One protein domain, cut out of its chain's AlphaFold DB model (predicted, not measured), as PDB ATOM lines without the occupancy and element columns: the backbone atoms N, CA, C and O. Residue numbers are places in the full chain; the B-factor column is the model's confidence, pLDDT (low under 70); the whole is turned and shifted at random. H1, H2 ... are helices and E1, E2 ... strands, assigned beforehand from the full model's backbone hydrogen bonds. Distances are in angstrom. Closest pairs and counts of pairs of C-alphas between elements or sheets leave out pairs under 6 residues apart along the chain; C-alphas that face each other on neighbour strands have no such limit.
ATOM      1  N   ILE A 425     160.533 233.318 319.013       57.56
ATOM      2  CA  ILE A 425     159.237 232.692 318.716       57.56
ATOM      3  C   ILE A 425     159.431 231.180 318.749       57.56
ATOM      4  O   ILE A 425     160.298 230.663 318.045       57.56
ATOM      5  N   SER A 426     158.626 230.460 319.534       72.25
ATOM      6  CA  SER A 426     158.732 228.998 319.555       72.25
ATOM      7  C   SER A 426     158.143 228.372 318.284       72.25
ATOM      8  O   SER A 426     157.035 228.705 317.848       72.25
ATOM      9  N   LEU A 427     158.930 227.473 317.700       68.00
ATOM     10  CA  LEU A 427     158.653 226.630 316.540       68.00
ATOM     11  C   LEU A 427     157.991 225.298 316.948       68.00
ATOM     12  O   LEU A 427     157.785 224.433 316.093       68.00
ATOM     13  N   GLY A 428     157.668 225.128 318.235       70.44
ATOM     14  CA  GLY A 428     156.983 223.972 318.807       70.44
ATOM     15  C   GLY A 428     157.917 222.879 319.330       70.44
ATOM     16  O   GLY A 428     159.136 223.047 319.387       70.44
ATOM     17  N   CYS A 429     157.298 221.743 319.653       82.69
ATOM     18  CA  CYS A 429     157.918 220.583 320.285       82.69
ATOM     19  C   CYS A 429     158.345 219.521 319.255       82.69
ATOM     20  O   CYS A 429     157.536 219.047 318.447       82.69
ATOM     21  N   TRP A 430     159.608 219.100 319.304       87.19
ATOM     22  CA  TRP A 430     160.234 218.192 318.329       87.19
ATOM     23  C   TRP A 430     160.952 217.045 319.032       87.19
ATOM     24  O   TRP A 430     161.416 217.202 320.157       87.19
ATOM     25  N   LYS A 431     161.020 215.871 318.401       90.06
ATOM     26  CA  LYS A 431     161.749 214.724 318.958       90.06
ATOM     27  C   LYS A 431     163.255 214.939 318.845       90.06
ATOM     28  O   LYS A 431     163.737 215.542 317.888       90.06
ATOM     29  N   ASP A 432     163.984 214.381 319.796       94.00
ATOM     30  CA  ASP A 432     165.441 214.360 319.827       94.00
ATOM     31  C   ASP A 432     165.947 212.936 320.098       94.00
ATOM     32  O   ASP A 432     165.180 212.065 320.506       94.00
ATOM     33  N   THR A 433     167.229 212.667 319.851       91.00
ATOM     34  CA  THR A 433     167.845 211.351 320.112       91.00
ATOM     35  C   THR A 433     169.285 211.515 320.599       91.00
ATOM     36  O   THR A 433     169.819 212.622 320.564       91.00
ATOM     37  N   GLY A 434     169.960 210.426 320.989       85.12
ATOM     38  CA  GLY A 434     171.403 210.463 321.281       85.12
ATOM     39  C   GLY A 434     172.236 211.050 320.128       85.12
ATOM     40  O   GLY A 434     173.188 211.788 320.363       85.12
ATOM     41  N   ASN A 435     171.798 210.835 318.882       89.31
ATOM     42  CA  ASN A 435     172.207 211.650 317.741       89.31
ATOM     43  C   ASN A 435     171.371 212.942 317.735       89.31
ATOM     44  O   ASN A 435     170.266 212.971 317.187       89.31
ATOM     45  N   ARG A 436     171.878 213.994 318.383       91.44
ATOM     46  CA  ARG A 436     171.117 215.225 318.649       91.44
ATOM     47  C   ARG A 436     170.608 215.918 317.375       91.44
ATOM     48  O   ARG A 436     171.311 216.003 316.367       91.44
ATOM     49  N   ALA A 437     169.391 216.457 317.435       87.25
ATOM     50  CA  ALA A 437     168.776 217.252 316.368       87.25
ATOM     51  C   ALA A 437     169.374 218.668 316.255       87.25
ATOM     52  O   ALA A 437     169.381 219.253 315.175       87.25
ATOM     53  N   ILE A 438     169.871 219.217 317.365       93.25
ATOM     54  CA  ILE A 438     170.586 220.496 317.463       93.25
ATOM     55  C   ILE A 438     171.775 220.267 318.410       93.25
ATOM     56  O   ILE A 438     171.636 219.539 319.392       93.25
ATOM     57  N   ALA A 439     172.942 220.847 318.120       93.44
ATOM     58  CA  ALA A 439     174.137 220.665 318.948       93.44
ATOM     59  C   ALA A 439     173.984 221.282 320.355       93.44
ATOM     60  O   ALA A 439     173.295 222.288 320.522       93.44
ATOM     61  N   THR A 440     174.647 220.682 321.349       94.75
ATOM     62  CA  THR A 440     174.682 221.178 322.738       94.75
ATOM     63  C   THR A 440     175.353 222.550 322.838       94.75
ATOM     64  O   THR A 440     176.282 222.842 322.085       94.75
ATOM     65  N   LEU A 441     174.912 223.364 323.798       95.44
ATOM     66  CA  LEU A 441     175.577 224.606 324.215       95.44
ATOM     67  C   LEU A 441     176.025 224.598 325.688       95.44
ATOM     68  O   LEU A 441     176.722 225.518 326.111       95.44
ATOM     69  N   GLU A 442     175.673 223.564 326.455       93.56
ATOM     70  CA  GLU A 442     176.205 223.335 327.807       93.56
ATOM     71  C   GLU A 442     177.740 223.322 327.819       93.56
ATOM     72  O   GLU A 442     178.352 222.674 326.967       93.56
ATOM     73  N   GLY A 443     178.353 224.038 328.769       86.06
ATOM     74  CA  GLY A 443     179.813 224.168 328.885       86.06
ATOM     75  C   GLY A 443     180.501 224.916 327.732       86.06
ATOM     76  O   GLY A 443     181.727 224.930 327.658       86.06
ATOM     77  N   ALA A 444     179.746 225.530 326.812       85.19
ATOM     78  CA  ALA A 444     180.298 226.345 325.725       85.19
ATOM     79  C   ALA A 444     180.346 227.849 326.061       85.19
ATOM     80  O   ALA A 444     180.763 228.650 325.222       85.19
ATOM     81  N   ASP A 445     179.854 228.260 327.229       92.50
ATOM     82  CA  ASP A 445     179.747 229.652 327.667       92.50
ATOM     83  C   ASP A 445     179.469 229.687 329.175       92.50
ATOM     84  O   ASP A 445     178.627 228.919 329.636       92.50
ATOM     85  N   ALA A 446     180.085 230.608 329.922       87.56
ATOM     86  CA  ALA A 446     179.934 230.693 331.380       87.56
ATOM     87  C   ALA A 446     178.471 230.861 331.856       87.56
ATOM     88  O   ALA A 446     178.108 230.473 332.968       87.56
ATOM     89  N   ARG A 447     177.578 231.387 331.005       85.19
ATOM     90  CA  ARG A 447     176.129 231.486 331.285       85.19
ATOM     91  C   ARG A 447     175.413 230.124 331.275       85.19
ATOM     92  O   ARG A 447     174.254 230.051 331.694       85.19
ATOM     93  N   LEU A 448     176.085 229.073 330.800       88.81
ATOM     94  CA  LEU A 448     175.640 227.679 330.701       88.81
ATOM     95  C   LEU A 448     176.615 226.701 331.388       88.81
ATOM     96  O   LEU A 448     176.655 225.518 331.042       88.81
ATOM     97  N   ASP A 449     177.356 227.174 332.389       86.75
ATOM     98  CA  ASP A 449     178.095 226.309 333.310       86.75
ATOM     99  C   ASP A 449     177.169 225.727 334.399       86.75
ATOM    100  O   ASP A 449     175.978 226.066 334.505       86.75
ATOM    101  N   GLY A 450     177.715 224.813 335.207       85.62
ATOM    102  CA  GLY A 450     177.004 224.131 336.292       85.62
ATOM    103  C   GLY A 450     175.922 223.149 335.819       85.62
ATOM    104  O   GLY A 450     175.811 222.826 334.638       85.62
ATOM    105  N   SER A 451     175.108 222.647 336.755       88.00
ATOM    106  CA  SER A 451     174.001 221.746 336.406       88.00
ATOM    107  C   SER A 451     172.853 222.513 335.756       88.00
ATOM    108  O   SER A 451     172.220 223.351 336.406       88.00
ATOM    109  N   TYR A 452     172.519 222.171 334.510       87.19
ATOM    110  CA  TYR A 452     171.376 222.748 333.799       87.19
ATOM    111  C   TYR A 452     170.056 222.572 334.568       87.19
ATOM    112  O   TYR A 452     169.276 223.516 334.653       87.19
ATOM    113  N   THR A 453     169.870 221.444 335.266       86.25
ATOM    114  CA  THR A 453     168.667 221.164 336.078       86.25
ATOM    115  C   THR A 453     168.481 222.067 337.301       86.25
ATOM    116  O   THR A 453     167.411 222.052 337.904       86.25
ATOM    117  N   ALA A 454     169.495 222.854 337.672       82.31
ATOM    118  CA  ALA A 454     169.428 223.861 338.734       82.31
ATOM    119  C   ALA A 454     169.446 225.306 338.184       82.31
ATOM    120  O   ALA A 454     169.495 226.271 338.950       82.31
ATOM    121  N   ARG A 455     169.438 225.484 336.855       85.31
ATOM    122  CA  ARG A 455     169.661 226.775 336.201       85.31
ATOM    123  C   ARG A 455     168.375 227.594 336.103       85.31
ATOM    124  O   ARG A 455     167.616 227.477 335.144       85.31
ATOM    125  N   ALA A 456     168.188 228.520 337.042       77.25
ATOM    126  CA  ALA A 456     167.210 229.601 336.891       77.25
ATOM    127  C   ALA A 456     167.397 230.333 335.543       77.25
ATOM    128  O   ALA A 456     168.533 230.537 335.100       77.25
ATOM    129  N   ASP A 457     166.293 230.730 334.907       79.81
ATOM    130  CA  ASP A 457     166.241 231.421 333.607       79.81
ATOM    131  C   ASP A 457     166.891 230.671 332.427       79.81
ATOM    132  O   ASP A 457     167.403 231.300 331.496       79.81
ATOM    133  N   ALA A 458     166.864 229.332 332.428       81.44
ATOM    134  CA  ALA A 458     167.480 228.500 331.389       81.44
ATOM    135  C   ALA A 458     167.121 228.922 329.948       81.44
ATOM    136  O   ALA A 458     168.013 229.019 329.106       81.44
ATOM    137  N   ILE A 459     165.853 229.256 329.670       83.25
ATOM    138  CA  ILE A 459     165.399 229.690 328.333       83.25
ATOM    139  C   ILE A 459     166.053 231.022 327.911       83.25
ATOM    140  O   ILE A 459     166.541 231.133 326.786       83.25
ATOM    141  N   GLU A 460     166.116 232.026 328.795       84.50
ATOM    142  CA  GLU A 460     166.743 233.325 328.487       84.50
ATOM    143  C   GLU A 460     168.273 233.195 328.414       84.50
ATOM    144  O   GLU A 460     168.889 233.776 327.521       84.50
ATOM    145  N   LYS A 461     168.907 232.397 329.282       83.88
ATOM    146  CA  LYS A 461     170.358 232.137 329.219       83.88
ATOM    147  C   LYS A 461     170.736 231.415 327.925       83.88
ATOM    148  O   LYS A 461     171.650 231.857 327.229       83.88
ATOM    149  N   CYS A 462     169.975 230.391 327.541       90.06
ATOM    150  CA  CYS A 462     170.162 229.677 326.281       90.06
ATOM    151  C   CYS A 462     169.980 230.597 325.062       90.06
ATOM    152  O   CYS A 462     170.826 230.616 324.164       90.06
ATOM    153  N   TYR A 463     168.942 231.442 325.077       89.25
ATOM    154  CA  TYR A 463     168.740 232.505 324.091       89.25
ATOM    155  C   TYR A 463     169.963 233.429 323.966       89.25
ATOM    156  O   TYR A 463     170.435 233.672 322.854       89.25
ATOM    157  N   GLN A 464     170.489 233.942 325.082       80.00
ATOM    158  CA  GLN A 464     171.588 234.915 325.071       80.00
ATOM    159  C   GLN A 464     172.916 234.310 324.588       80.00
ATOM    160  O   GLN A 464     173.684 235.017 323.933       80.00
ATOM    161  N   VAL A 465     173.180 233.023 324.852       85.56
ATOM    162  CA  VAL A 465     174.368 232.315 324.333       85.56
ATOM    163  C   VAL A 465     174.226 231.982 322.850       85.56
ATOM    164  O   VAL A 465     175.136 232.254 322.066       85.56
ATOM    165  N   ALA A 466     173.077 231.453 322.423       85.12
ATOM    166  CA  ALA A 466     172.827 231.192 321.007       85.12
ATOM    167  C   ALA A 466     172.894 232.486 320.175       85.12
ATOM    168  O   ALA A 466     173.484 232.501 319.094       85.12
ATOM    169  N   LYS A 467     172.373 233.596 320.716       80.56
ATOM    170  CA  LYS A 467     172.448 234.927 320.107       80.56
ATOM    171  C   LYS A 467     173.881 235.458 320.014       80.56
ATOM    172  O   LYS A 467     174.247 235.941 318.947       80.56
ATOM    173  N   SER A 468     174.693 235.378 321.074       78.44
ATOM    174  CA  SER A 468     176.093 235.839 321.011       78.44
ATOM    175  C   SER A 468     176.952 234.980 320.079       78.44
ATOM    176  O   SER A 468     177.929 235.468 319.528       78.44
ATOM    177  N   ARG A 469     176.549 233.727 319.837       77.62
ATOM    178  CA  ARG A 469     177.135 232.833 318.822       77.62
ATOM    179  C   ARG A 469     176.567 233.043 317.407       77.62
ATOM    180  O   ARG A 469     176.918 232.301 316.494       77.62
ATOM    181  N   GLY A 470     175.701 234.042 317.208       70.12
ATOM    182  CA  GLY A 470     175.122 234.400 315.908       70.12
ATOM    183  C   GLY A 470     174.081 233.415 315.367       70.12
ATOM    184  O   GLY A 470     173.751 233.465 314.183       70.12
ATOM    185  N   TYR A 471     173.565 232.497 316.189       82.06
ATOM    186  CA  TYR A 471     172.628 231.468 315.739       82.06
ATOM    187  C   TYR A 471     171.200 232.009 315.625       82.06
ATOM    188  O   TYR A 471     170.736 232.796 316.448       82.06
ATOM    189  N   SER A 472     170.474 231.548 314.605       70.25
ATOM    190  CA  SER A 472     169.075 231.930 314.376       70.25
ATOM    191  C   SER A 472     168.073 231.079 315.158       70.25
ATOM    192  O   SER A 472     166.959 231.536 315.405       70.25
ATOM    193  N   VAL A 473     168.451 229.864 315.569       82.19
ATOM    194  CA  VAL A 473     167.600 228.931 316.320       82.19
ATOM    195  C   VAL A 473     168.358 228.367 317.522       82.19
ATOM    196  O   VAL A 473     169.510 227.948 317.399       82.19
ATOM    197  N   PHE A 474     167.674 228.319 318.663       93.94
ATOM    198  CA  PHE A 474     168.075 227.589 319.866       93.94
ATOM    199  C   PHE A 474     166.956 226.636 320.295       93.94
ATOM    200  O   PHE A 474     165.851 226.671 319.749       93.94
ATOM    201  N   ALA A 475     167.222 225.770 321.262       95.69
ATOM    202  CA  ALA A 475     166.223 224.897 321.855       95.69
ATOM    203  C   ALA A 475     166.548 224.583 323.312       95.69
ATOM    204  O   ALA A 475     167.705 224.656 323.727       95.69
ATOM    205  N   VAL A 476     165.514 224.198 324.057       95.19
ATOM    206  CA  VAL A 476     165.629 223.754 325.446       95.19
ATOM    207  C   VAL A 476     165.003 222.365 325.573       95.19
ATOM    208  O   VAL A 476     163.890 222.134 325.095       95.19
ATOM    209  N   GLN A 477     165.723 221.437 326.200       94.19
ATOM    210  CA  GLN A 477     165.226 220.116 326.607       94.19
ATOM    211  C   GLN A 477     164.865 220.134 328.100       94.19
ATOM    212  O   GLN A 477     165.296 221.029 328.825       94.19
ATOM    213  N   ASN A 478     164.077 219.156 328.553       90.38
ATOM    214  CA  ASN A 478     163.586 219.039 329.932       90.38
ATOM    215  C   ASN A 478     164.659 219.335 330.998       90.38
ATOM    216  O   ASN A 478     165.658 218.611 331.086       90.38
ATOM    217  N   GLY A 479     164.392 220.308 331.869       83.19
ATOM    218  CA  GLY A 479     165.275 220.711 332.959       83.19
ATOM    219  C   GLY A 479     166.334 221.728 332.538       83.19
ATOM    220  O   GLY A 479     167.412 221.728 333.115       83.19
ATOM    221  N   GLY A 480     166.075 222.551 331.523       88.75
ATOM    222  CA  GLY A 480     166.924 223.683 331.149       88.75
ATOM    223  C   GLY A 480     168.156 223.377 330.288       88.75
ATOM    224  O   GLY A 480     168.998 224.263 330.120       88.75
ATOM    225  N   TRP A 481     168.290 222.164 329.735       95.38
ATOM    226  CA  TRP A 481     169.427 221.797 328.871       95.38
ATOM    227  C   TRP A 481     169.372 222.551 327.537       95.38
ATOM    228  O   TRP A 481     168.392 222.437 326.795       95.38
ATOM    229  N   CYS A 482     170.424 223.305 327.229       96.81
ATOM    230  CA  CYS A 482     170.491 224.230 326.108       96.81
ATOM    231  C   CYS A 482     171.159 223.634 324.860       96.81
ATOM    232  O   CYS A 482     172.247 223.054 324.914       96.81
ATOM    233  N   ALA A 483     170.546 223.888 323.704       95.88
ATOM    234  CA  ALA A 483     171.078 223.551 322.391       95.88
ATOM    235  C   ALA A 483     170.959 224.723 321.401       95.88
ATOM    236  O   ALA A 483     170.014 225.509 321.444       95.88
ATOM    237  N   GLY A 484     171.895 224.818 320.461       93.94
ATOM    238  CA  GLY A 484     171.887 225.809 319.385       93.94
ATOM    239  C   GLY A 484     173.021 225.571 318.390       93.94
ATOM    240  O   GLY A 484     174.117 225.167 318.769       93.94
ATOM    241  N   SER A 485     172.768 225.813 317.104       84.88
ATOM    242  CA  SER A 485     173.782 225.689 316.050       84.88
ATOM    243  C   SER A 485     173.432 226.527 314.819       84.88
ATOM    244  O   SER A 485     172.266 226.831 314.563       84.88
ATOM    245  N   ALA A 486     174.434 226.857 313.998       75.12
ATOM    246  CA  ALA A 486     174.238 227.632 312.768       75.12
ATOM    247  C   ALA A 486     173.296 226.955 311.746       75.12
ATOM    248  O   ALA A 486     172.668 227.638 310.942       75.12
ATOM    249  N   ASN A 487     173.167 225.623 311.795       72.31
ATOM    250  CA  ASN A 487     172.266 224.820 310.961       72.31
ATOM    251  C   ASN A 487     170.962 224.393 311.670       72.31
ATOM    252  O   ASN A 487     170.164 223.671 311.074       72.31
ATOM    253  N   ALA A 488     170.712 224.832 312.910       76.75
ATOM    254  CA  ALA A 488     169.596 224.347 313.729       76.75
ATOM    255  C   ALA A 488     168.222 224.483 313.042       76.75
ATOM    256  O   ALA A 488     167.372 223.607 313.192       76.75
ATOM    257  N   LEU A 489     168.019 225.525 312.223       69.94
ATOM    258  CA  LEU A 489     166.776 225.747 311.470       69.94
ATOM    259  C   LEU A 489     166.455 224.645 310.440       69.94
ATOM    260  O   LEU A 489     165.289 224.477 310.085       69.94
ATOM    261  N   SER A 490     167.437 223.869 309.970       62.62
ATOM    262  CA  SER A 490     167.194 222.731 309.072       62.62
ATOM    263  C   SER A 490     167.231 221.378 309.775       62.62
ATOM    264  O   SER A 490     166.543 220.452 309.345       62.62
ATOM    265  N   THR A 491     167.981 221.250 310.871       77.25
ATOM    266  CA  THR A 491     168.161 219.969 311.566       77.25
ATOM    267  C   THR A 491     167.104 219.695 312.638       77.25
ATOM    268  O   THR A 491     166.806 218.529 312.894       77.25
ATOM    269  N   TYR A 492     166.459 220.719 313.214       82.75
ATOM    270  CA  TYR A 492     165.508 220.533 314.325       82.75
ATOM    271  C   TYR A 492     164.296 219.645 314.002       82.75
ATOM    272  O   TYR A 492     163.753 218.995 314.891       82.75
ATOM    273  N   ARG A 493     163.881 219.577 312.727       79.62
ATOM    274  CA  ARG A 493     162.736 218.755 312.292       79.62
ATOM    275  C   ARG A 493     163.080 217.275 312.062       79.62
ATOM    276  O   ARG A 493     162.164 216.485 311.858       79.62
ATOM    277  N   LYS A 494     164.365 216.890 312.102       80.25
ATOM    278  CA  LYS A 494     164.909 215.598 311.624       80.25
ATOM    279  C   LYS A 494     164.209 214.345 312.164       80.25
ATOM    280  O   LYS A 494     164.119 213.358 311.443       80.25
ATOM    281  N   TYR A 495     163.719 214.375 313.404       82.31
ATOM    282  CA  TYR A 495     163.054 213.234 314.052       82.31
ATOM    283  C   TYR A 495     161.527 213.394 314.177       82.31
ATOM    284  O   TYR A 495     160.860 212.561 314.789       82.31
ATOM    285  N   GLY A 496     160.957 214.441 313.574       77.25
ATOM    286  CA  GLY A 496     159.523 214.727 313.583       77.25
ATOM    287  C   GLY A 496     159.013 215.413 314.858       77.25
ATOM    288  O   GLY A 496     159.751 215.690 315.804       77.25
ATOM    289  N   ARG A 497     157.711 215.719 314.860       80.19
ATOM    290  CA  ARG A 497     157.017 216.415 315.960       80.19
ATOM    291  C   ARG A 497     156.935 215.540 317.216       80.19
ATOM    292  O   ARG A 497     156.761 214.322 317.122       80.19
ATOM    293  N   SER A 498     157.004 216.167 318.386       82.88
ATOM    294  CA  SER A 498     156.778 215.533 319.690       82.88
ATOM    295  C   SER A 498     155.589 216.177 320.413       82.88
ATOM    296  O   SER A 498     155.144 217.267 320.060       82.88
ATOM    297  N   ALA A 499     155.067 215.481 321.422       82.75
ATOM    298  CA  ALA A 499     154.027 215.966 322.333       82.75
ATOM    299  C   ALA A 499     154.489 215.949 323.807       82.75
ATOM    300  O   ALA A 499     153.667 216.110 324.702       82.75
ATOM    301  N   ALA A 500     155.783 215.714 324.055       85.06
ATOM    302  CA  ALA A 500     156.342 215.492 325.392       85.06
ATOM    303  C   ALA A 500     156.893 216.755 326.086       85.06
ATOM    304  O   ALA A 500     157.347 216.653 327.220       85.06
ATOM    305  N   CYS A 501     156.899 217.913 325.418       83.75
ATOM    306  CA  CYS A 501     157.408 219.169 325.980       83.75
ATOM    307  C   CYS A 501     156.448 219.774 327.016       83.75
ATOM    308  O   CYS A 501     155.238 219.522 326.978       83.75
ATOM    309  N   GLY A 502     156.994 220.573 327.933       74.19
ATOM    310  CA  GLY A 502     156.251 221.200 329.019       74.19
ATOM    311  C   GLY A 502     155.356 222.363 328.576       74.19
ATOM    312  O   GLY A 502     155.290 222.751 327.407       74.19
ATOM    313  N   LYS A 503     154.618 222.928 329.540       73.69
ATOM    314  CA  LYS A 503     153.827 224.170 329.360       73.69
ATOM    315  C   LYS A 503     154.577 225.429 329.815       73.69
ATOM    316  O   LYS A 503     154.141 226.538 329.526       73.69
ATOM    317  N   ASP A 504     155.673 225.219 330.527       76.12
ATOM    318  CA  ASP A 504     156.718 226.165 330.942       76.12
ATOM    319  C   ASP A 504     157.494 226.765 329.754       76.12
ATOM    320  O   ASP A 504     157.927 227.915 329.821       76.12
ATOM    321  N   GLY A 505     157.620 226.020 328.653       73.38
ATOM    322  CA  GLY A 505     158.454 226.369 327.499       73.38
ATOM    323  C   GLY A 505     159.745 225.552 327.411       73.38
ATOM    324  O   GLY A 505     160.566 225.801 326.531       73.38
ATOM    325  N   GLU A 506     159.935 224.569 328.287       83.31
ATOM    326  CA  GLU A 506     161.017 223.603 328.163       83.31
ATOM    327  C   GLU A 506     160.584 222.366 327.372       83.31
ATOM    328  O   GLU A 506     159.402 222.044 327.216       83.31
ATOM    329  N   GLY A 507     161.576 221.657 326.842       87.19
ATOM    330  CA  GLY A 507     161.366 220.384 326.178       87.19
ATOM    331  C   GLY A 507     160.956 219.254 327.130       87.19
ATOM    332  O   GLY A 507     160.785 219.433 328.330       87.19
ATOM    333  N   GLY A 508     160.809 218.058 326.571       87.56
ATOM    334  CA  GLY A 508     160.497 216.828 327.302       87.56
ATOM    335  C   GLY A 508     161.701 215.897 327.409       87.56
ATOM    336  O   GLY A 508     162.778 216.180 326.881       87.56
ATOM    337  N   GLY A 509     161.516 214.729 328.028       89.00
ATOM    338  CA  GLY A 509     162.481 213.634 327.900       89.00
ATOM    339  C   GLY A 509     162.648 213.255 326.424       89.00
ATOM    340  O   GLY A 509     161.683 212.827 325.791       89.00
ATOM    341  N   TRP A 510     163.846 213.466 325.866       91.12
ATOM    342  CA  TRP A 510     164.137 213.336 324.427       91.12
ATOM    343  C   TRP A 510     163.202 214.149 323.509       91.12
ATOM    344  O   TRP A 510     162.877 213.739 322.391       91.12
ATOM    345  N   ALA A 511     162.772 215.329 323.963       92.19
ATOM    346  CA  ALA A 511     162.046 216.283 323.136       92.19
ATOM    347  C   ALA A 511     162.531 217.714 323.387       92.19
ATOM    348  O   ALA A 511     162.775 218.099 324.522       92.19
ATOM    349  N   ASN A 512     162.634 218.506 322.330       92.50
ATOM    350  CA  ASN A 512     163.098 219.887 322.358       92.50
ATOM    351  C   ASN A 512     161.920 220.828 322.095       92.50
ATOM    352  O   ASN A 512     161.260 220.680 321.064       92.50
ATOM    353  N   GLU A 513     161.690 221.816 322.962       90.44
ATOM    354  CA  GLU A 513     160.933 223.007 322.561       90.44
ATOM    355  C   GLU A 513     161.923 223.947 321.864       90.44
ATOM    356  O   GLU A 513     162.966 224.316 322.413       90.44
ATOM    357  N   VAL A 514     161.650 224.245 320.594       87.12
ATOM    358  CA  VAL A 514     162.608 224.896 319.690       87.12
ATOM    359  C   VAL A 514     162.187 226.340 319.443       87.12
ATOM    360  O   VAL A 514     161.008 226.622 319.246       87.12
ATOM    361  N   TYR A 515     163.144 227.262 319.401       82.75
ATOM    362  CA  TYR A 515     162.919 228.703 319.359       82.75
ATOM    363  C   TYR A 515     163.723 229.384 318.249       82.75
ATOM    364  O   TYR A 515     164.941 229.256 318.177       82.75
ATOM    365  N   LEU A 516     163.047 230.175 317.414       73.19
ATOM    366  CA  LEU A 516     163.678 231.092 316.462       73.19
ATOM    367  C   LEU A 516     163.926 232.448 317.122       73.19
ATOM    368  O   LEU A 516     162.995 233.051 317.654       73.19
ATOM    369  N   ILE A 517     165.140 232.975 317.012       70.19
ATOM    370  CA  ILE A 517     165.508 234.318 317.465       70.19
ATOM    371  C   ILE A 517     165.016 235.364 316.459       70.19
ATOM    372  O   ILE A 517     165.362 235.322 315.277       70.19
ATOM    373  N   THR A 518     164.229 236.343 316.910       53.62
ATOM    374  CA  THR A 518     163.767 237.418 316.017       53.62
ATOM    375  C   THR A 518     164.882 238.431 315.780       53.62
ATOM    376  O   THR A 518     165.444 238.962 316.736       53.62
ATOM    377  N   GLY A 519     165.165 238.729 314.512       50.44
ATOM    378  CA  GLY A 519     166.219 239.670 314.124       50.44
ATOM    379  C   GLY A 519     167.631 239.076 314.075       50.44
ATOM    380  O   GLY A 519     168.566 239.820 313.801       50.44
ATOM    381  N   ALA A 520     167.804 237.769 314.301       50.09
ATOM    382  CA  ALA A 520     169.056 237.087 313.971       50.09
ATOM    383  C   ALA A 520     169.161 236.847 312.449       50.09
ATOM    384  O   ALA A 520     168.139 236.559 311.814       50.09
ATOM    385  N   PRO A 521     170.369 236.917 311.857       45.09
ATOM    386  CA  PRO A 521     170.584 236.530 310.467       45.09
ATOM    387  C   PRO A 521     170.317 235.028 310.297       45.09
ATOM    388  O   PRO A 521     170.816 234.198 311.058       45.09
ATOM    389  N   ILE A 522     169.512 234.660 309.299       44.88
ATOM    390  CA  ILE A 522     169.138 233.259 309.074       44.88
ATOM    391  C   ILE A 522     170.082 232.620 308.053       44.88
ATOM    392  O   ILE A 522     169.929 232.811 306.847       44.88
ATOM    393  N   THR A 523     171.017 231.806 308.542       40.38
ATOM    394  CA  THR A 523     171.833 230.913 307.710       40.38
ATOM    395  C   THR A 523     170.977 229.763 307.178       40.38
ATOM    396  O   THR A 523     170.629 228.835 307.907       40.38
ATOM    397  N   LEU A 524     170.598 229.839 305.901       39.62
ATOM    398  CA  LEU A 524     169.833 228.796 305.216       39.62
ATOM    399  C   LEU A 524     170.765 227.711 304.639       39.62
ATOM    400  O   LEU A 524     171.883 228.030 304.229       39.62
ATOM    401  N   PRO A 525     170.330 226.438 304.559       35.91
ATOM    402  CA  PRO A 525     171.103 225.390 303.895       35.91
ATOM    403  C   PRO A 525     171.289 225.653 302.401       35.91
ATOM    404  O   PRO A 525     170.383 226.159 301.732       35.91
ATOM    405  N   ALA A 526     172.413 225.191 301.852       30.75
ATOM    406  CA  ALA A 526     172.591 225.092 300.410       30.75
ATOM    407  C   ALA A 526     171.441 224.273 299.785       30.75
ATOM    408  O   ALA A 526     171.159 223.157 300.217       30.75
ATOM    409  N   GLY A 527     170.762 224.850 298.790       32.03
ATOM    410  CA  GLY A 527     169.602 224.244 298.122       32.03
ATOM    411  C   GLY A 527     168.227 224.578 298.721       32.03
ATOM    412  O   GLY A 527     167.217 224.209 298.126       32.03
ATOM    413  N   TYR A 528     168.139 225.299 299.847       34.09
ATOM    414  CA  TYR A 528     166.850 225.768 300.366       34.09
ATOM    415  C   TYR A 528     166.359 227.000 299.592       34.09
ATOM    416  O   TYR A 528     167.040 228.022 299.561       34.09
ATOM    417  N   VAL A 529     165.160 226.933 299.001       35.22
ATOM    418  CA  VAL A 529     164.516 228.085 298.345       35.22
ATOM    419  C   VAL A 529     163.734 228.889 299.393       35.22
ATOM    420  O   VAL A 529     162.716 228.388 299.886       35.22
ATOM    421  N   PRO A 530     164.148 230.120 299.752       42.00
ATOM    422  CA  PRO A 530     163.427 230.913 300.737       42.00
ATOM    423  C   PRO A 530     162.093 231.401 300.176       42.00
ATOM    424  O   PRO A 530     162.013 232.341 299.385       42.00
ATOM    425  N   LYS A 531     161.010 230.798 300.664       49.31
ATOM    426  CA  LYS A 531     159.689 231.423 300.601       49.31
ATOM    427  C   LYS A 531     159.707 232.672 301.499       49.31
ATOM    428  O   LYS A 531     160.312 232.639 302.573       49.31
ATOM    429  N   PRO A 532     159.004 233.764 301.147       53.59
ATOM    430  CA  PRO A 532     158.922 234.975 301.977       53.59
ATOM    431  C   PRO A 532     158.038 234.804 303.236       53.59
ATOM    432  O   PRO A 532     157.578 235.780 303.836       53.59
ATOM    433  N   TYR A 533     157.800 233.551 303.623       62.34
ATOM    434  CA  TYR A 533     157.102 233.072 304.803       62.34
ATOM    435  C   TYR A 533     157.596 231.651 305.135       62.34
ATOM    436  O   TYR A 533     157.991 230.906 304.238       62.34
ATOM    437  N   PHE A 534     157.540 231.235 306.401       65.00
ATOM    438  CA  PHE A 534     157.935 229.885 306.834       65.00
ATOM    439  C   PHE A 534     156.983 229.338 307.902       65.00
ATOM    440  O   PHE A 534     156.334 230.109 308.609       65.00
ATOM    441  N   SER A 535     156.854 228.008 308.003       76.25
ATOM    442  CA  SER A 535     155.901 227.403 308.943       76.25
ATOM    443  C   SER A 535     156.433 227.438 310.377       76.25
ATOM    444  O   SER A 535     157.560 227.017 310.645       76.25
ATOM    445  N   ILE A 536     155.600 227.916 311.299       68.31
ATOM    446  CA  ILE A 536     155.817 227.919 312.751       68.31
ATOM    447  C   ILE A 536     155.003 226.810 313.440       68.31
ATOM    448  O   ILE A 536     154.660 226.911 314.617       68.31
ATOM    449  N   GLY A 537     154.699 225.740 312.699       74.19
ATOM    450  CA  GLY A 537     154.125 224.494 313.202       74.19
ATOM    451  C   GLY A 537     152.629 224.306 312.939       74.19
ATOM    452  O   GLY A 537     151.946 225.177 312.396       74.19
ATOM    453  N   CYS A 538     152.144 223.143 313.374       83.19
ATOM    454  CA  CYS A 538     150.746 222.735 313.319       83.19
ATOM    455  C   CYS A 538     150.071 222.996 314.670       83.19
ATOM    456  O   CYS A 538     150.560 222.560 315.717       83.19
ATOM    457  N   TRP A 539     148.940 223.692 314.642       85.94
ATOM    458  CA  TRP A 539     148.225 224.168 315.823       85.94
ATOM    459  C   TRP A 539     146.758 223.769 315.743       85.94
ATOM    460  O   TRP A 539     146.153 223.776 314.667       85.94
ATOM    461  N   LYS A 540     146.184 223.386 316.883       88.94
ATOM    462  CA  LYS A 540     144.809 222.893 316.939       88.94
ATOM    463  C   LYS A 540     143.828 224.040 316.698       88.94
ATOM    464  O   LYS A 540     144.046 225.168 317.138       88.94
ATOM    465  N   ASP A 541     142.725 223.737 316.033       91.31
ATOM    466  CA  ASP A 541     141.641 224.675 315.772       91.31
ATOM    467  C   ASP A 541     140.287 224.109 316.225       91.31
ATOM    468  O   ASP A 541     140.154 222.924 316.532       91.31
ATOM    469  N   THR A 542     139.269 224.966 316.301       89.44
ATOM    470  CA  THR A 542     137.890 224.581 316.653       89.44
ATOM    471  C   THR A 542     136.890 225.440 315.874       89.44
ATOM    472  O   THR A 542     137.292 226.383 315.194       89.44
ATOM    473  N   GLY A 543     135.581 225.191 316.009       82.44
ATOM    474  CA  GLY A 543     134.554 226.101 315.472       82.44
ATOM    475  C   GLY A 543     134.740 227.559 315.932       82.44
ATOM    476  O   GLY A 543     134.554 228.485 315.147       82.44
ATOM    477  N   ASN A 544     135.240 227.764 317.157       86.06
ATOM    478  CA  ASN A 544     135.679 229.063 317.676       86.06
ATOM    479  C   ASN A 544     137.120 229.377 317.229       86.06
ATOM    480  O   ASN A 544     138.038 229.436 318.055       86.06
ATOM    481  N   ARG A 545     137.295 229.567 315.915       87.38
ATOM    482  CA  ARG A 545     138.579 229.661 315.191       87.38
ATOM    483  C   ARG A 545     139.705 230.378 315.955       87.38
ATOM    484  O   ARG A 545     139.517 231.471 316.496       87.38
ATOM    485  N   ALA A 546     140.897 229.781 315.966       81.19
ATOM    486  CA  ALA A 546     142.109 230.370 316.546       81.19
ATOM    487  C   ALA A 546     142.630 231.567 315.732       81.19
ATOM    488  O   ALA A 546     143.135 232.533 316.301       81.19
ATOM    489  N   ILE A 547     142.473 231.528 314.406       87.75
ATOM    490  CA  ILE A 547     142.729 232.648 313.494       87.75
ATOM    491  C   ILE A 547     141.483 232.795 312.595       87.75
ATOM    492  O   ILE A 547     141.034 231.792 312.039       87.75
ATOM    493  N   PRO A 548     140.889 233.996 312.452       90.56
ATOM    494  CA  PRO A 548     139.715 234.208 311.606       90.56
ATOM    495  C   PRO A 548     139.939 233.879 310.123       90.56
ATOM    496  O   PRO A 548     141.020 234.103 309.583       90.56
ATOM    497  N   THR A 549     138.873 233.427 309.454       94.12
ATOM    498  CA  THR A 549     138.856 233.143 308.006       94.12
ATOM    499  C   THR A 549     139.258 234.354 307.155       94.12
ATOM    500  O   THR A 549     138.925 235.497 307.495       94.12
ATOM    501  N   LEU A 550     139.908 234.095 306.021       92.50
ATOM    502  CA  LEU A 550     140.124 235.042 304.921       92.50
ATOM    503  C   LEU A 550     139.293 234.719 303.668       92.50
ATOM    504  O   LEU A 550     139.194 235.564 302.780       92.50
ATOM    505  N   GLU A 551     138.661 233.545 303.615       92.12
ATOM    506  CA  GLU A 551     137.714 233.166 302.558       92.12
ATOM    507  C   GLU A 551     136.634 234.245 302.355       92.12
ATOM    508  O   GLU A 551     136.067 234.746 303.332       92.12
ATOM    509  N   GLY A 552     136.359 234.606 301.096       83.94
ATOM    510  CA  GLY A 552     135.360 235.619 300.731       83.94
ATOM    511  C   GLY A 552     135.705 237.069 301.104       83.94
ATOM    512  O   GLY A 552     134.823 237.924 301.064       83.94
ATOM    513  N   LYS A 553     136.956 237.370 301.493       81.88
ATOM    514  CA  LYS A 553     137.421 238.744 301.797       81.88
ATOM    515  C   LYS A 553     138.350 239.345 300.741       81.88
ATOM    516  O   LYS A 553     138.688 240.521 300.841       81.88
ATOM    517  N   ASP A 554     138.789 238.549 299.772       88.06
ATOM    518  CA  ASP A 554     139.684 238.960 298.693       88.06
ATOM    519  C   ASP A 554     139.508 238.024 297.493       88.06
ATOM    520  O   ASP A 554     139.490 236.806 297.671       88.06
ATOM    521  N   ALA A 555     139.449 238.579 296.278       83.00
ATOM    522  CA  ALA A 555     139.172 237.822 295.056       83.00
ATOM    523  C   ALA A 555     140.193 236.703 294.752       83.00
ATOM    524  O   ALA A 555     139.894 235.741 294.044       83.00
ATOM    525  N   ARG A 556     141.407 236.759 295.323       80.12
ATOM    526  CA  ARG A 556     142.404 235.672 295.225       80.12
ATOM    527  C   ARG A 556     141.990 234.406 295.990       80.12
ATOM    528  O   ARG A 556     142.616 233.359 295.800       80.12
ATOM    529  N   LEU A 557     140.957 234.495 296.832       86.62
ATOM    530  CA  LEU A 557     140.346 233.415 297.609       86.62
ATOM    531  C   LEU A 557     138.877 233.170 297.219       86.62
ATOM    532  O   LEU A 557     138.145 232.543 297.981       86.62
ATOM    533  N   ASP A 558     138.436 233.609 296.040       84.62
ATOM    534  CA  ASP A 558     137.116 233.230 295.530       84.62
ATOM    535  C   ASP A 558     137.088 231.758 295.065       84.62
ATOM    536  O   ASP A 558     138.124 231.117 294.841       84.62
ATOM    537  N   GLY A 559     135.877 231.205 294.944       83.12
ATOM    538  CA  GLY A 559     135.640 229.798 294.598       83.12
ATOM    539  C   GLY A 559     135.956 228.809 295.731       83.12
ATOM    540  O   GLY A 559     136.334 229.192 296.837       83.12
ATOM    541  N   SER A 560     135.784 227.508 295.465       85.50
ATOM    542  CA  SER A 560     136.022 226.473 296.482       85.50
ATOM    543  C   SER A 560     137.501 226.370 296.848       85.50
ATOM    544  O   SER A 560     138.341 226.093 295.988       85.50
ATOM    545  N   TYR A 561     137.813 226.503 298.140       86.56
ATOM    546  CA  TYR A 561     139.175 226.346 298.651       86.56
ATOM    547  C   TYR A 561     139.754 224.956 298.337       86.56
ATOM    548  O   TYR A 561     140.900 224.865 297.907       86.56
ATOM    549  N   THR A 562     138.933 223.900 298.381       84.31
ATOM    550  CA  THR A 562     139.339 222.512 298.073       84.31
ATOM    551  C   THR A 562     139.784 222.266 296.628       84.31
ATOM    552  O   THR A 562     140.385 221.232 296.351       84.31
ATOM    553  N   ALA A 563     139.511 223.197 295.707       79.38
ATOM    554  CA  ALA A 563     139.967 223.159 294.315       79.38
ATOM    555  C   ALA A 563     141.046 224.225 294.015       79.38
ATOM    556  O   ALA A 563     141.446 224.424 292.864       79.38
ATOM    557  N   ARG A 564     141.512 224.960 295.032       83.81
ATOM    558  CA  ARG A 564     142.342 226.155 294.865       83.81
ATOM    559  C   ARG A 564     143.814 225.803 294.673       83.81
ATOM    560  O   ARG A 564     144.598 225.778 295.618       83.81
ATOM    561  N   ALA A 565     144.228 225.676 293.414       78.38
ATOM    562  CA  ALA A 565     145.648 225.629 293.065       78.38
ATOM    563  C   ALA A 565     146.431 226.792 293.719       78.38
ATOM    564  O   ALA A 565     146.004 227.955 293.652       78.38
ATOM    565  N   ASN A 566     147.582 226.457 294.313       77.75
ATOM    566  CA  ASN A 566     148.487 227.342 295.056       77.75
ATOM    567  C   ASN A 566     147.856 228.014 296.297       77.75
ATOM    568  O   ASN A 566     148.115 229.192 296.555       77.75
ATOM    569  N   ALA A 567     147.036 227.294 297.073       81.88
ATOM    570  CA  ALA A 567     146.324 227.849 298.228       81.88
ATOM    571  C   ALA A 567     147.236 228.529 299.267       81.88
ATOM    572  O   ALA A 567     146.938 229.646 299.683       81.88
ATOM    573  N   ILE A 568     148.374 227.917 299.628       82.69
ATOM    574  CA  ILE A 568     149.336 228.492 300.590       82.69
ATOM    575  C   ILE A 568     149.866 229.856 300.105       82.69
ATOM    576  O   ILE A 568     149.898 230.815 300.873       82.69
ATOM    577  N   GLU A 569     150.238 229.966 298.826       79.50
ATOM    578  CA  GLU A 569     150.766 231.205 298.231       79.50
ATOM    579  C   GLU A 569     149.676 232.280 298.099       79.50
ATOM    580  O   GLU A 569     149.901 233.446 298.419       79.50
ATOM    581  N   LYS A 570     148.455 231.902 297.696       83.44
ATOM    582  CA  LYS A 570     147.309 232.827 297.660       83.44
ATOM    583  C   LYS A 570     146.977 233.354 299.057       83.44
ATOM    584  O   LYS A 570     146.806 234.560 299.226       83.44
ATOM    585  N   CYS A 571     146.964 232.476 300.059       88.81
ATOM    586  CA  CYS A 571     146.718 232.849 301.447       88.81
ATOM    587  C   CYS A 571     147.801 233.793 301.992       88.81
ATOM    588  O   CYS A 571     147.478 234.829 302.582       88.81
ATOM    589  N   TYR A 572     149.074 233.503 301.698       85.56
ATOM    590  CA  TYR A 572     150.196 234.398 301.971       85.56
ATOM    591  C   TYR A 572     149.977 235.793 301.370       85.56
ATOM    592  O   TYR A 572     150.028 236.786 302.096       85.56
ATOM    593  N   GLN A 573     149.722 235.890 300.060       75.88
ATOM    594  CA  GLN A 573     149.640 237.182 299.371       75.88
ATOM    595  C   GLN A 573     148.430 238.015 299.833       75.88
ATOM    596  O   GLN A 573     148.524 239.244 299.840       75.88
ATOM    597  N   VAL A 574     147.325 237.387 300.262       76.44
ATOM    598  CA  VAL A 574     146.173 238.084 300.870       76.44
ATOM    599  C   VAL A 574     146.498 238.584 302.277       76.44
ATOM    600  O   VAL A 574     146.325 239.771 302.562       76.44
ATOM    601  N   ALA A 575     147.039 237.731 303.149       77.50
ATOM    602  CA  ALA A 575     147.441 238.136 304.497       77.50
ATOM    603  C   ALA A 575     148.500 239.257 304.470       77.50
ATOM    604  O   ALA A 575     148.399 240.229 305.218       77.50
ATOM    605  N   LYS A 576     149.461 239.171 303.543       69.69
ATOM    606  CA  LYS A 576     150.482 240.190 303.261       69.69
ATOM    607  C   LYS A 576     149.872 241.529 302.843       69.69
ATOM    608  O   LYS A 576     150.258 242.553 303.398       69.69
ATOM    609  N   SER A 577     148.915 241.548 301.908       64.56
ATOM    610  CA  SER A 577     148.249 242.797 301.491       64.56
ATOM    611  C   SER A 577     147.384 243.422 302.588       64.56
ATOM    612  O   SER A 577     147.211 244.635 302.605       64.56
ATOM    613  N   LEU A 578     146.894 242.616 303.534       60.12
ATOM    614  CA  LEU A 578     146.193 243.086 304.733       60.12
ATOM    615  C   LEU A 578     147.155 243.507 305.868       60.12
ATOM    616  O   LEU A 578     146.710 243.850 306.963       60.12
ATOM    617  N   GLY A 579     148.473 243.481 305.629       52.38
ATOM    618  CA  GLY A 579     149.505 243.860 306.599       52.38
ATOM    619  C   GLY A 579     149.695 242.867 307.751       52.38
ATOM    620  O   GLY A 579     150.309 243.205 308.764       52.38
ATOM    621  N   TYR A 580     149.157 241.651 307.641       72.81
ATOM    622  CA  TYR A 580     149.226 240.651 308.704       72.81
ATOM    623  C   TYR A 580     150.620 240.019 308.773       72.81
ATOM    624  O   TYR A 580     151.285 239.809 307.762       72.81
ATOM    625  N   ARG A 581     151.070 239.699 309.992       57.44
ATOM    626  CA  ARG A 581     152.408 239.124 310.237       57.44
ATOM    627  C   ARG A 581     152.439 237.599 310.136       57.44
ATOM    628  O   ARG A 581     153.513 237.029 309.974       57.44
ATOM    629  N   ALA A 582     151.278 236.955 310.226       74.56
ATOM    630  CA  ALA A 582     151.109 235.523 310.032       74.56
ATOM    631  C   ALA A 582     149.762 235.199 309.381       74.56
ATOM    632  O   ALA A 582     148.804 235.971 309.473       74.56
ATOM    633  N   PHE A 583     149.712 234.025 308.765       92.62
ATOM    634  CA  PHE A 583     148.518 233.403 308.202       92.62
ATOM    635  C   PHE A 583     148.492 231.916 308.567       92.62
ATOM    636  O   PHE A 583     149.451 231.392 309.136       92.62
ATOM    637  N   ALA A 584     147.400 231.232 308.256       95.44
ATOM    638  CA  ALA A 584     147.271 229.798 308.450       95.44
ATOM    639  C   ALA A 584     146.524 229.144 307.293       95.44
ATOM    640  O   ALA A 584     145.664 229.770 306.668       95.44
ATOM    641  N   VAL A 585     146.847 227.875 307.052       95.19
ATOM    642  CA  VAL A 585     146.151 227.021 306.088       95.19
ATOM    643  C   VAL A 585     145.612 225.785 306.807       95.19
ATOM    644  O   VAL A 585     146.304 225.185 307.635       95.19
ATOM    645  N   GLN A 586     144.363 225.428 306.507       93.06
ATOM    646  CA  GLN A 586     143.679 224.230 307.000       93.06
ATOM    647  C   GLN A 586     143.265 223.328 305.831       93.06
ATOM    648  O   GLN A 586     143.074 223.807 304.711       93.06
ATOM    649  N   ASN A 587     143.131 222.026 306.116       89.25
ATOM    650  CA  ASN A 587     143.133 220.937 305.133       89.25
ATOM    651  C   ASN A 587     142.381 221.233 303.822       89.25
ATOM    652  O   ASN A 587     141.161 221.406 303.825       89.25
ATOM    653  N   GLY A 588     143.119 221.179 302.709       81.62
ATOM    654  CA  GLY A 588     142.603 221.448 301.367       81.62
ATOM    655  C   GLY A 588     142.550 222.937 301.030       81.62
ATOM    656  O   GLY A 588     141.631 223.357 300.338       81.62
ATOM    657  N   GLY A 589     143.482 223.742 301.546       87.56
ATOM    658  CA  GLY A 589     143.682 225.120 301.097       87.56
ATOM    659  C   GLY A 589     142.782 226.201 301.708       87.56
ATOM    660  O   GLY A 589     142.739 227.314 301.171       87.56
ATOM    661  N   TRP A 590     142.078 225.920 302.811       94.50
ATOM    662  CA  TRP A 590     141.279 226.925 303.532       94.50
ATOM    663  C   TRP A 590     142.187 227.942 304.227       94.50
ATOM    664  O   TRP A 590     143.080 227.559 304.983       94.50
ATOM    665  N   CYS A 591     141.957 229.230 303.989       96.31
ATOM    666  CA  CYS A 591     142.836 230.320 304.387       96.31
ATOM    667  C   CYS A 591     142.313 231.121 305.590       96.31
ATOM    668  O   CYS A 591     141.161 231.563 305.624       96.31
ATOM    669  N   ALA A 592     143.205 231.407 306.540       94.38
ATOM    670  CA  ALA A 592     142.948 232.259 307.696       94.38
ATOM    671  C   ALA A 592     144.086 233.260 307.953       94.38
ATOM    672  O   ALA A 592     145.254 232.999 307.671       94.38
ATOM    673  N   GLY A 593     143.754 234.412 308.535       90.25
ATOM    674  CA  GLY A 593     144.718 235.458 308.873       90.25
ATOM    675  C   GLY A 593     144.094 236.608 309.663       90.25
ATOM    676  O   GLY A 593     142.935 236.967 309.460       90.25
ATOM    677  N   SER A 594     144.877 237.205 310.562       73.75
ATOM    678  CA  SER A 594     144.529 238.447 311.260       73.75
ATOM    679  C   SER A 594     145.778 239.190 311.742       73.75
ATOM    680  O   SER A 594     146.844 238.596 311.924       73.75
ATOM    681  N   ALA A 595     145.651 240.492 312.015       62.81
ATOM    682  CA  ALA A 595     146.745 241.306 312.557       62.81
ATOM    683  C   ALA A 595     147.286 240.763 313.899       62.81
ATOM    684  O   ALA A 595     148.475 240.872 314.192       62.81
ATOM    685  N   ASN A 596     146.409 240.133 314.684       60.09
ATOM    686  CA  ASN A 596     146.673 239.512 315.980       60.09
ATOM    687  C   ASN A 596     146.871 237.980 315.916       60.09
ATOM    688  O   ASN A 596     146.916 237.336 316.959       60.09
ATOM    689  N   ALA A 597     147.061 237.380 314.732       68.38
ATOM    690  CA  ALA A 597     147.271 235.933 314.594       68.38
ATOM    691  C   ALA A 597     148.436 235.405 315.460       68.38
ATOM    692  O   ALA A 597     148.340 234.322 316.035       68.38
ATOM    693  N   LEU A 598     149.502 236.198 315.634       61.38
ATOM    694  CA  LEU A 598     150.657 235.848 316.477       61.38
ATOM    695  C   LEU A 598     150.338 235.702 317.970       61.38
ATOM    696  O   LEU A 598     151.075 235.013 318.669       61.38
ATOM    697  N   SER A 599     149.262 236.318 318.462       54.03
ATOM    698  CA  SER A 599     148.815 236.167 319.851       54.03
ATOM    699  C   SER A 599     147.683 235.150 320.015       54.03
ATOM    700  O   SER A 599     147.371 234.785 321.145       54.03
ATOM    701  N   THR A 600     147.073 234.661 318.926       71.56
ATOM    702  CA  THR A 600     145.916 233.748 318.987       71.56
ATOM    703  C   THR A 600     146.167 232.350 318.418       71.56
ATOM    704  O   THR A 600     145.440 231.427 318.776       71.56
ATOM    705  N   TYR A 601     147.195 232.135 317.588       75.81
ATOM    706  CA  TYR A 601     147.417 230.841 316.922       75.81
ATOM    707  C   TYR A 601     147.610 229.656 317.882       75.81
ATOM    708  O   TYR A 601     147.131 228.559 317.608       75.81
ATOM    709  N   LYS A 602     148.229 229.883 319.050       75.94
ATOM    710  CA  LYS A 602     148.469 228.846 320.070       75.94
ATOM    711  C   LYS A 602     147.253 228.496 320.945       75.94
ATOM    712  O   LYS A 602     147.367 227.614 321.792       75.94
ATOM    713  N   LYS A 603     146.101 229.158 320.765       77.50
ATOM    714  CA  LYS A 603     144.922 229.137 321.667       77.50
ATOM    715  C   LYS A 603     144.424 227.744 322.082       77.50
ATOM    716  O   LYS A 603     143.901 227.609 323.183       77.50
ATOM    717  N   TYR A 604     144.583 226.725 321.234       78.75
ATOM    718  CA  TYR A 604     144.141 225.347 321.510       78.75
ATOM    719  C   TYR A 604     145.288 224.327 321.620       78.75
ATOM    720  O   TYR A 604     145.033 223.122 321.653       78.75
ATOM    721  N   GLY A 605     146.534 224.800 321.712       73.31
ATOM    722  CA  GLY A 605     147.735 223.969 321.813       73.31
ATOM    723  C   GLY A 605     148.274 223.452 320.468       73.31
ATOM    724  O   GLY A 605     147.677 223.695 319.412       73.31
ATOM    725  N   PRO A 606     149.431 222.765 320.494       71.94
ATOM    726  CA  PRO A 606     150.015 222.137 319.315       71.94
ATOM    727  C   PRO A 606     149.143 220.978 318.816       71.94
ATOM    728  O   PRO A 606     148.356 220.392 319.562       71.94
ATOM    729  N   TYR A 607     149.302 220.624 317.545       81.88
ATOM    730  CA  TYR A 607     148.583 219.519 316.920       81.88
ATOM    731  C   TYR A 607     149.537 218.705 316.037       81.88
ATOM    732  O   TYR A 607     150.485 219.236 315.463       81.88
ATOM    733  N   THR A 608     149.344 217.390 315.980       78.88
ATOM    734  CA  THR A 608     150.329 216.461 315.395       78.88
ATOM    735  C   THR A 608     149.956 215.967 314.000       78.88
ATOM    736  O   THR A 608     150.833 215.493 313.286       78.88
ATOM    737  N   THR A 609     148.693 216.108 313.589       82.81
ATOM    738  CA  THR A 609     148.121 215.477 312.386       82.81
ATOM    739  C   THR A 609     147.922 216.428 311.196       82.81
ATOM    740  O   THR A 609     147.204 216.086 310.256       82.81
ATOM    741  N   CYS A 610     148.557 217.608 311.187       83.62
ATOM    742  CA  CYS A 610     148.718 218.344 309.928       83.62
ATOM    743  C   CYS A 610     149.651 217.573 308.992       83.62
ATOM    744  O   CYS A 610     150.697 217.083 309.425       83.62
ATOM    745  N   LYS A 611     149.286 217.536 307.713       80.81
ATOM    746  CA  LYS A 611     150.068 216.960 306.621       80.81
ATOM    747  C   LYS A 611     151.392 217.704 306.415       80.81
ATOM    748  O   LYS A 611     151.544 218.862 306.801       80.81
ATOM    749  N   GLU A 612     152.331 217.042 305.745       73.19
ATOM    750  CA  GLU A 612     153.641 217.613 305.401       73.19
ATOM    751  C   GLU A 612     153.616 218.492 304.133       73.19
ATOM    752  O   GLU A 612     154.579 219.206 303.863       73.19
ATOM    753  N   ASP A 613     152.499 218.506 303.391       77.19
ATOM    754  CA  ASP A 613     152.274 219.394 302.236       77.19
ATOM    755  C   ASP A 613     152.195 220.889 302.614       77.19
ATOM    756  O   ASP A 613     152.450 221.762 301.779       77.19
ATOM    757  N   GLY A 614     151.906 221.188 303.885       78.06
ATOM    758  CA  GLY A 614     151.759 222.542 304.413       78.06
ATOM    759  C   GLY A 614     150.326 223.082 304.418       78.06
ATOM    760  O   GLY A 614     150.102 224.206 304.860       78.06
ATOM    761  N   GLU A 615     149.332 222.305 303.985       85.62
ATOM    762  CA  GLU A 615     147.923 222.716 303.998       85.62
ATOM    763  C   GLU A 615     147.193 222.349 305.300       85.62
ATOM    764  O   GLU A 615     145.967 222.335 305.348       85.62
ATOM    765  N   GLY A 616     147.926 222.064 306.377       87.38
ATOM    766  CA  GLY A 616     147.340 221.771 307.682       87.38
ATOM    767  C   GLY A 616     146.726 220.372 307.778       87.38
ATOM    768  O   GLY A 616     147.192 219.406 307.176       87.38
ATOM    769  N   GLY A 617     145.691 220.235 308.603       86.00
ATOM    770  CA  GLY A 617     144.983 218.985 308.882       86.00
ATOM    771  C   GLY A 617     143.499 219.231 309.160       86.00
ATOM    772  O   GLY A 617     143.039 220.374 309.167       86.00
ATOM    773  N   ALA A 618     142.723 218.170 309.383       89.06
ATOM    774  CA  ALA A 618     141.332 218.319 309.814       89.06
ATOM    775  C   ALA A 618     141.309 218.980 311.205       89.06
ATOM    776  O   ALA A 618     141.829 218.407 312.157       89.06
ATOM    777  N   TRP A 619     140.778 220.206 311.306       88.31
ATOM    778  CA  TRP A 619     140.912 221.074 312.492       88.31
ATOM    779  C   TRP A 619     142.367 221.340 312.934       88.31
ATOM    780  O   TRP A 619     142.630 221.644 314.098       88.31
ATOM    781  N   GLY A 620     143.315 221.246 311.996       89.12
ATOM    782  CA  GLY A 620     144.726 221.564 312.191       89.12
ATOM    783  C   GLY A 620     145.151 222.709 311.284       89.12
ATOM    784  O   GLY A 620     145.103 222.579 310.064       89.12
ATOM    785  N   ASN A 621     145.589 223.814 311.870       92.38
ATOM    786  CA  ASN A 621     146.171 224.938 311.146       92.38
ATOM    787  C   ASN A 621     147.685 224.736 311.040       92.38
ATOM    788  O   ASN A 621     148.361 224.772 312.068       92.38
ATOM    789  N   GLU A 622     148.240 224.590 309.834       91.44
ATOM    790  CA  GLU A 622     149.669 224.872 309.645       91.44
ATOM    791  C   GLU A 622     149.809 226.397 309.568       91.44
ATOM    792  O   GLU A 622     149.203 227.057 308.718       91.44
ATOM    793  N   VAL A 623     150.537 226.971 310.525       86.81
ATOM    794  CA  VAL A 623     150.627 228.423 310.716       86.81
ATOM    795  C   VAL A 623     151.950 228.919 310.152       86.81
ATOM    796  O   VAL A 623     152.999 228.318 310.379       86.81
ATOM    797  N   TYR A 624     151.909 230.036 309.435       83.44
ATOM    798  CA  TYR A 624     153.034 230.600 308.701       83.44
ATOM    799  C   TYR A 624     153.352 232.017 309.166       83.44
ATOM    800  O   TYR A 624     152.470 232.873 309.215       83.44
ATOM    801  N   LEU A 625     154.626 232.277 309.454       66.50
ATOM    802  CA  LEU A 625     155.149 233.600 309.790       66.50
ATOM    803  C   LEU A 625     155.717 234.269 308.535       66.50
ATOM    804  O   LEU A 625     156.450 233.631 307.784       66.50
ATOM    805  N   ILE A 626     155.397 235.544 308.305       67.81
ATOM    806  CA  ILE A 626     155.845 236.293 307.122       67.81
ATOM    807  C   ILE A 626     157.210 236.939 307.396       67.81
ATOM    808  O   ILE A 626     157.337 237.844 308.225       67.81
ATOM    809  N   SER A 627     158.235 236.482 306.673       51.59
ATOM    810  CA  SER A 627     159.652 236.761 306.949       51.59
ATOM    811  C   SER A 627     160.001 238.253 306.887       51.59
ATOM    812  O   SER A 627     160.794 238.743 307.686       51.59
TER     813      SER A 627
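AT A GLANCE: This is residues 425 to 627 of the 862 residues of an uncharacterized protein of Branchiostoma floridae (UniProt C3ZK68). With little regular structure, two lobes sit end to end, meeting at E1 and E5. Each is an antiparallel sheet, E1 E4 E2 E3 or E5 E8 E6 E7, with one helix over a face, H1 or H3. The compact printed part, mixed in class, has 203 residues, 77 in four helices and eight strands; the radius of gyration of the C-alphas is 17.7 A, the spans 59 by 32 by 28 A.

IN THESE COORDINATES: Find C-alpha 425 at (159.237, 232.692, 318.716), where E1, 425 to 431, begins; then come H1, 458 to 468, 15.4 A long, E2, 473 to 477, E3, 481 to 484, H2, 488 to 491, and E4, 511 to 517. Next read E5, 533 to 540, 20.1 A long, H3, 567 to 577, E6, 582 to 586, E7, 590 to 593, H4, 597 to 600, and E8, 620 to 626, ending at (155.845, 236.293, 307.122).

HOW THE PARTS SIT: Between E1 and E4, find N 427 and O 514 within hydrogen-bond range, 2.7 A; between E5 and E8, N 536 and O 623, 2.8 A. H1's height over its sheet is 7.0 A, H3's 7.1 A; H2 and H4 only graze theirs. In H1 and H3 every O i to N i+4 pair is within range. The closest C-alphas of E1 and E5, Leu 427 and Ile 536, are 4.9 A apart.

THE WHOLE: The printed part has no cut; E4 to E5 is a long link, and residues 518 to 534 are under pLDDT 70.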